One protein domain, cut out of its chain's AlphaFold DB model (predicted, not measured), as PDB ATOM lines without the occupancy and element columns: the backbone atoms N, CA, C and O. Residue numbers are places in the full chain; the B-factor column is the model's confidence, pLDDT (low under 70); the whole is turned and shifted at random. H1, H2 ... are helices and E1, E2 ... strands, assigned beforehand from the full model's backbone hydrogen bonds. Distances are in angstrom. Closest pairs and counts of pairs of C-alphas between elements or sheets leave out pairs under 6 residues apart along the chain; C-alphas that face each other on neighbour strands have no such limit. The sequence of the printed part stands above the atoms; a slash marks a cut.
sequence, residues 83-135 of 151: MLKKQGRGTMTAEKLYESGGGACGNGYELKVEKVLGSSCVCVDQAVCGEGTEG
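This is residues 83 to 135 of the 151 residues of an uncharacterized protein of Chloropicon primus (UniProt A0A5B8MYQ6). A two-stranded antiparallel hairpin, E1 and E2, makes one end of a loose, strung-out chain, with H2 and then H1 as separate short helices toward the other end. The small helix H3 and the tail after it lie past the open end of the hairpin. The 53 printed residues run H1, H2, E1, E2, H3, class mixed; the whole is loose, with a radius of gyration of the C-alphas of 14.0 A and spans of 40 by 27 by 13 A, only just flat.

E1 is residues 109 to 114, 15.1 A, and E2 residues 118 to 123, 16.1 A. H2 is residues 94 to 100, 9.9 A. H1, residues 83 to 86, begins at C-alpha (26.720, 73.093, 13.978); H3, residues 126 to 129, ends at (2.381, 74.895, 23.890).

The hairpin strands stand at 150 degrees, with N 112 and O 120 2.8 A apart, within hydrogen-bond range. The closest C-alphas of E2 and H3, Cys 123 and Cys 129, are 6.4 A apart. H1 and H2 are apart. In H2 every O i to N i+4 pair is within range; H1 and H3 are too short for one.

The C-alphas of Lys 86 and Val 116 are farthest apart, 42.5 A. The printed part has no cut and no long link. Residues 126 to 135 are among those under pLDDT 70.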
ATOM      1  N   MET A  83      28.056  73.620  13.675       73.00
ATOM      2  CA  MET A  83      26.720  73.093  13.978       73.00
ATOM      3  C   MET A  83      25.618  73.845  13.226       73.00
ATOM      4  O   MET A  83      24.724  73.220  12.658       73.00
ATOM      5  N   LEU A  84      25.711  75.174  13.153       75.31
ATOM      6  CA  LEU A  84      24.748  75.999  12.424       75.31
ATOM      7  C   LEU A  84      24.782  75.708  10.922       75.31
ATOM      8  O   LEU A  84      23.727  75.584  10.303       75.31
ATOM      9  N   LYS A  85      25.969  75.519  10.332       75.81
ATOM     10  CA  LYS A  85      26.102  75.089   8.930       75.81
ATOM     11  C   LYS A  85      25.479  73.715   8.688       75.81
ATOM     12  O   LYS A  85      24.743  73.562   7.718       75.81
ATOM     13  N   LYS A  86      25.704  72.740   9.578       74.69
ATOM     14  CA  LYS A  86      25.109  71.393   9.471       74.69
ATOM     15  C   LYS A  86      23.584  71.396   9.569       74.69
ATOM     16  O   LYS A  86      22.940  70.603   8.896       74.69
ATOM     17  N   GLN A  87      23.007  72.298  10.359       70.62
ATOM     18  CA  GLN A  87      21.555  72.488  10.444       70.62
ATOM     19  C   GLN A  87      20.981  73.354   9.308       70.62
ATOM     20  O   GLN A  87      19.800  73.685   9.339       70.62
ATOM     21  N   GLY A  88      21.794  73.759   8.322       71.75
ATOM     22  CA  GLY A  88      21.360  74.625   7.220       71.75
ATOM     23  C   GLY A  88      21.079  76.074   7.636       71.75
ATOM     24  O   GLY A  88      20.522  76.842   6.861       71.75
ATOM     25  N   ARG A  89      21.470  76.468   8.854       69.06
ATOM     26  CA  ARG A  89      21.230  77.794   9.448       69.06
ATOM     27  C   ARG A  89      22.503  78.641   9.549       69.06
ATOM     28  O   ARG A  89      22.500  79.688  10.184       69.06
ATOM     29  N   GLY A  90      23.593  78.201   8.916       68.56
ATOM     30  CA  GLY A  90      24.916  78.835   8.989       68.56
ATOM     31  C   GLY A  90      25.011  80.233   8.369       68.56
ATOM     32  O   GLY A  90      26.027  80.893   8.555       68.56
ATOM     33  N   THR A  91      23.983  80.677   7.643       72.25
ATOM     34  CA  THR A  91      23.880  82.016   7.038       72.25
ATOM     35  C   THR A  91      22.985  82.974   7.828       72.25
ATOM     36  O   THR A  91      22.916  84.151   7.487       72.25
ATOM     37  N   MET A  92      22.292  82.493   8.866       69.88
ATOM     38  CA  MET A  92      21.402  83.322   9.677       69.88
ATOM     39  C   MET A  92      22.203  84.106  10.717       69.88
ATOM     40  O   MET A  92      23.103  83.559  11.357       69.88
ATOM     41  N   THR A  93      21.857  85.379  10.914       80.50
ATOM     42  CA  THR A  93      22.434  86.178  12.002       80.50
ATOM     43  C   THR A  93      21.956  85.653  13.360       80.50
ATOM     44  O   THR A  93      20.923  84.981  13.452       80.50
ATOM     45  N   ALA A  94      22.706  85.942  14.426       75.06
ATOM     46  CA  ALA A  94      22.376  85.479  15.774       75.06
ATOM     47  C   ALA A  94      20.977  85.942  16.218       75.06
ATOM     48  O   ALA A  94      20.246  85.182  16.851       75.06
ATOM     49  N   GLU A  95      20.568  87.141  15.804       74.19
ATOM     50  CA  GLU A  95      19.249  87.714  16.078       74.19
ATOM     51  C   GLU A  95      18.150  86.902  15.391       74.19
ATOM     52  O   GLU A  95      17.151  86.553  16.012       74.19
ATOM     53  N   LYS A  96      18.358  86.509  14.129       76.25
ATOM     54  CA  LYS A  96      17.390  85.687  13.391       76.25
ATOM     55  C   LYS A  96      17.284  84.277  13.952       76.25
ATOM     56  O   LYS A  96      16.195  83.703  13.965       76.25
ATOM     57  N   LEU A  97      18.389  83.711  14.432       75.44
ATOM     58  CA  LEU A  97      18.391  82.422  15.125       75.44
ATOM     59  C   LEU A  97      17.632  82.487  16.450       75.44
ATOM     60  O   LEU A  97      16.897  81.553  16.765       75.44
ATOM     61  N   TYR A  98      17.792  83.588  17.180       76.50
ATOM     62  CA  TYR A  98      17.096  83.853  18.431       76.50
ATOM     63  C   TYR A  98      15.591  84.038  18.209       76.50
ATOM     64  O   TYR A  98      14.797  83.349  18.840       76.50
ATOM     65  N   GLU A  99      15.189  84.873  17.248       77.44
ATOM     66  CA  GLU A  99      13.781  85.070  16.875       77.44
ATOM     67  C   GLU A  99      13.117  83.757  16.438       77.44
ATOM     68  O   GLU A  99      12.043  83.416  16.919       77.44
ATOM     69  N   SER A 100      13.775  82.975  15.577       76.25
ATOM     70  CA  SER A 100      13.230  81.686  15.108       76.25
ATOM     71  C   SER A 100      13.266  80.564  16.152       76.25
ATOM     72  O   SER A 100      12.602  79.542  15.983       76.25
ATOM     73  N   GLY A 101      14.040  80.730  17.226       70.12
ATOM     74  CA  GLY A 101      13.976  79.878  18.413       70.12
ATOM     75  C   GLY A 101      12.870  80.277  19.396       70.12
ATOM     76  O   GLY A 101      12.666  79.562  20.372       70.12
ATOM     77  N   GLY A 102      12.173  81.392  19.145       72.06
ATOM     78  CA  GLY A 102      11.138  81.943  20.019       72.06
ATOM     79  C   GLY A 102      11.687  82.811  21.149       72.06
ATOM     80  O   GLY A 102      11.102  82.928  22.222       72.06
ATOM     81  N   GLY A 103      12.846  83.424  20.921       78.88
ATOM     82  CA  GLY A 103      13.463  84.370  21.838       78.88
ATOM     83  C   GLY A 103      13.834  83.761  23.191       78.88
ATOM     84  O   GLY A 103      14.242  82.606  23.282       78.88
ATOM     85  N   ALA A 104      13.723  84.558  24.257       77.25
ATOM     86  CA  ALA A 104      14.122  84.158  25.612       77.25
ATOM     87  C   ALA A 104      13.274  83.010  26.172       77.25
ATOM     88  O   ALA A 104      13.750  82.264  27.023       77.25
ATOM     89  N   CYS A 105      12.024  82.908  25.724       79.50
ATOM     90  CA  CYS A 105      11.031  82.014  26.299       79.50
ATOM     91  C   CYS A 105      10.762  80.759  25.464       79.50
ATOM     92  O   CYS A 105      10.148  79.825  25.971       79.50
ATOM     93  N   GLY A 106      11.244  80.708  24.222       79.81
ATOM     94  CA  GLY A 106      10.940  79.625  23.293       79.81
ATOM     95  C   GLY A 106       9.696  79.905  22.448       79.81
ATOM     96  O   GLY A 106       8.923  80.830  22.702       79.81
ATOM     97  N   ASN A 107       9.523  79.124  21.380       78.69
ATOM     98  CA  ASN A 107       8.431  79.331  20.428       78.69
ATOM     99  C   ASN A 107       7.072  79.198  21.128       78.69
ATOM    100  O   ASN A 107       6.852  78.239  21.858       78.69
ATOM    101  N   GLY A 108       6.167  80.151  20.888       77.25
ATOM    102  CA  GLY A 108       4.829  80.166  21.491       77.25
ATOM    103  C   GLY A 108       4.741  80.821  22.875       77.25
ATOM    104  O   GLY A 108       3.633  80.959  23.394       77.25
ATOM    105  N   TYR A 109       5.861  81.280  23.446       77.25
ATOM    106  CA  TYR A 109       5.915  81.913  24.764       77.25
ATOM    107  C   TYR A 109       6.370  83.372  24.711       77.25
ATOM    108  O   TYR A 109       7.337  83.718  24.036       77.25
ATOM    109  N   GLU A 110       5.717  84.225  25.497       81.69
ATOM    110  CA  GLU A 110       6.049  85.642  25.635       81.69
ATOM    111  C   GLU A 110       6.543  85.953  27.051       81.69
ATOM    112  O   GLU A 110       5.999  85.473  28.048       81.69
ATOM    113  N   LEU A 111       7.587  86.776  27.141       80.06
ATOM    114  CA  LEU A 111       8.149  87.209  28.413       80.06
ATOM    115  C   LEU A 111       7.287  88.329  29.014       80.06
ATOM    116  O   LEU A 111       7.345  89.474  28.565       80.06
ATOM    117  N   LYS A 112       6.533  88.030  30.069       80.31
ATOM    118  CA  LYS A 112       5.834  89.031  30.881       80.31
ATOM    119  C   LYS A 112       6.675  89.391  32.096       80.31
ATOM    120  O   LYS A 112       6.996  88.550  32.930       80.31
ATOM    121  N   VAL A 113       7.046  90.663  32.202       80.25
ATOM    122  CA  VAL A 113       7.779  91.177  33.362       80.25
ATOM    123  C   VAL A 113       6.778  91.668  34.398       80.25
ATOM    124  O   VAL A 113       6.194  92.742  34.258       80.25
ATOM    125  N   GLU A 114       6.590  90.891  35.456       75.75
ATOM    126  CA  GLU A 114       5.801  91.308  36.605       75.75
ATOM    127  C   GLU A 114       6.712  91.949  37.649       75.75
ATOM    128  O   GLU A 114       7.710  91.375  38.083       75.75
ATOM    129  N   LYS A 115       6.354  93.161  38.087       68.25
ATOM    130  CA  LYS A 115       7.185  93.985  38.984       68.25
ATOM    131  C   LYS A 115       7.517  93.319  40.326       68.25
ATOM    132  O   LYS A 115       8.455  93.756  40.983       68.25
ATOM    133  N   VAL A 116       6.747  92.310  40.740       69.44
ATOM    134  CA  VAL A 116       6.866  91.658  42.056       69.44
ATOM    135  C   VAL A 116       7.415  90.230  41.955       69.44
ATOM    136  O   VAL A 116       8.169  89.818  42.830       69.44
ATOM    137  N   LEU A 117       7.078  89.486  40.893       64.81
ATOM    138  CA  LEU A 117       7.497  88.088  40.704       64.81
ATOM    139  C   LEU A 117       8.717  87.929  39.781       64.81
ATOM    140  O   LEU A 117       9.334  86.864  39.760       64.81
ATOM    141  N   GLY A 118       9.095  88.980  39.049       73.88
ATOM    142  CA  GLY A 118      10.153  88.938  38.044       73.88
ATOM    143  C   GLY A 118       9.617  88.642  36.642       73.88
ATOM    144  O   GLY A 118       8.434  88.810  36.352       73.88
ATOM    145  N   SER A 119      10.507  88.247  35.735       74.94
ATOM    146  CA  SER A 119      10.142  87.916  34.356       74.94
ATOM    147  C   SER A 119       9.658  86.468  34.250       74.94
ATOM    148  O   SER A 119      10.425  85.550  34.553       74.94
ATOM    149  N   SER A 120       8.419  86.257  33.807       77.50
ATOM    150  CA  SER A 120       7.833  84.938  33.564       77.50
ATOM    151  C   SER A 120       7.540  84.739  32.075       77.50
ATOM    152  O   SER A 120       7.129  85.660  31.374       77.50
ATOM    153  N   CYS A 121       7.788  83.531  31.574       81.12
ATOM    154  CA  CYS A 121       7.427  83.147  30.215       81.12
ATOM    155  C   CYS A 121       6.009  82.582  30.229       81.12
ATOM    156  O   CYS A 121       5.751  81.581  30.897       81.12
ATOM    157  N   VAL A 122       5.091  83.230  29.521       81.25
ATOM    158  CA  VAL A 122       3.676  82.853  29.464       81.25
ATOM    159  C   VAL A 122       3.359  82.360  28.065       81.25
ATOM    160  O   VAL A 122       3.695  83.026  27.089       81.25
ATOM    161  N   CYS A 123       2.717  81.199  27.964       82.00
ATOM    162  CA  CYS A 123       2.278  80.685  26.675       82.00
ATOM    163  C   CYS A 123       1.216  81.614  26.067       82.00
ATOM    164  O   CYS A 123       0.206  81.914  26.710       82.00
ATOM    165  N   VAL A 124       1.445  82.047  24.830       80.31
ATOM    166  CA  VAL A 124       0.521  82.877  24.044       80.31
ATOM    167  C   VAL A 124      -0.091  82.078  22.896       80.31
ATOM    168  O   VAL A 124      -1.243  82.316  22.543       80.31
ATOM    169  N   ASP A 125       0.638  81.100  22.352       73.44
ATOM    170  CA  ASP A 125       0.160  80.254  21.258       73.44
ATOM    171  C   ASP A 125      -0.120  78.819  21.731       73.44
ATOM    172  O   ASP A 125       0.778  77.981  21.845       73.44
ATOM    173  N   GLN A 126      -1.398  78.522  21.982       68.69
ATOM    174  CA  GLN A 126      -1.851  77.199  22.429       68.69
ATOM    175  C   GLN A 126      -1.594  76.085  21.406       68.69
ATOM    176  O   GLN A 126      -1.527  74.919  21.789       68.69
ATOM    177  N   ALA A 127      -1.424  76.409  20.119       69.75
ATOM    178  CA  ALA A 127      -1.082  75.408  19.112       69.75
ATOM    179  C   ALA A 127       0.364  74.908  19.273       69.75
ATOM    180  O   ALA A 127       0.673  73.786  18.877       69.75
ATOM    181  N   VAL A 128       1.237  75.731  19.863       68.81
ATOM    182  CA  VAL A 128       2.655  75.415  20.088       68.81
ATOM    183  C   VAL A 128       2.884  74.828  21.480       68.81
ATOM    184  O   VAL A 128       3.626  73.860  21.607       68.81
ATOM    185  N   CYS A 129       2.223  75.364  22.507       66.50
ATOM    186  CA  CYS A 129       2.381  74.895  23.890       66.50
ATOM    187  C   CYS A 129       1.497  73.683  24.250       66.50
ATOM    188  O   CYS A 129       1.533  73.192  25.378       66.50
ATOM    189  N   GLY A 130       0.638  73.239  23.324       60.28
ATOM    190  CA  GLY A 130      -0.400  72.245  23.598       60.28
ATOM    191  C   GLY A 130      -1.530  72.779  24.488       60.28
ATOM    192  O   GLY A 130      -1.438  73.863  25.070       60.28
ATOM    193  N   GLU A 131      -2.633  72.025  24.583       48.06
ATOM    194  CA  GLU A 131      -3.779  72.357  25.441       48.06
ATOM    195  C   GLU A 131      -3.337  72.555  26.902       48.06
ATOM    196  O   GLU A 131      -3.179  71.607  27.664       48.06
ATOM    197  N   GLY A 132      -3.154  73.811  27.304       51.81
ATOM    198  CA  GLY A 132      -3.429  74.278  28.661       51.81
ATOM    199  C   GLY A 132      -2.645  73.666  29.826       51.81
ATOM    200  O   GLY A 132      -3.124  73.790  30.947       51.81
ATOM    201  N   THR A 133      -1.471  73.051  29.640       49.03
ATOM    202  CA  THR A 133      -0.726  72.466  30.783       49.03
ATOM    203  C   THR A 133       0.672  73.016  31.028       49.03
ATOM    204  O   THR A 133       1.247  72.732  32.074       49.03
ATOM    205  N   GLU A 134       1.237  73.811  30.122       50.19
ATOM    206  CA  GLU A 134       2.610  74.314  30.296       50.19
ATOM    207  C   GLU A 134       2.689  75.635  31.097       50.19
ATOM    208  O   GLU A 134       3.776  76.106  31.425       50.19
ATOM    209  N   GLY A 135       1.540  76.202  31.487       47.53
ATOM    210  CA  GLY A 135       1.441  77.341  32.415       47.53
ATOM    211  C   GLY A 135       0.925  76.985  33.814       47.53
ATOM    212  O   GLY A 135       1.142  77.744  34.758       47.53
TER     213      GLY A 135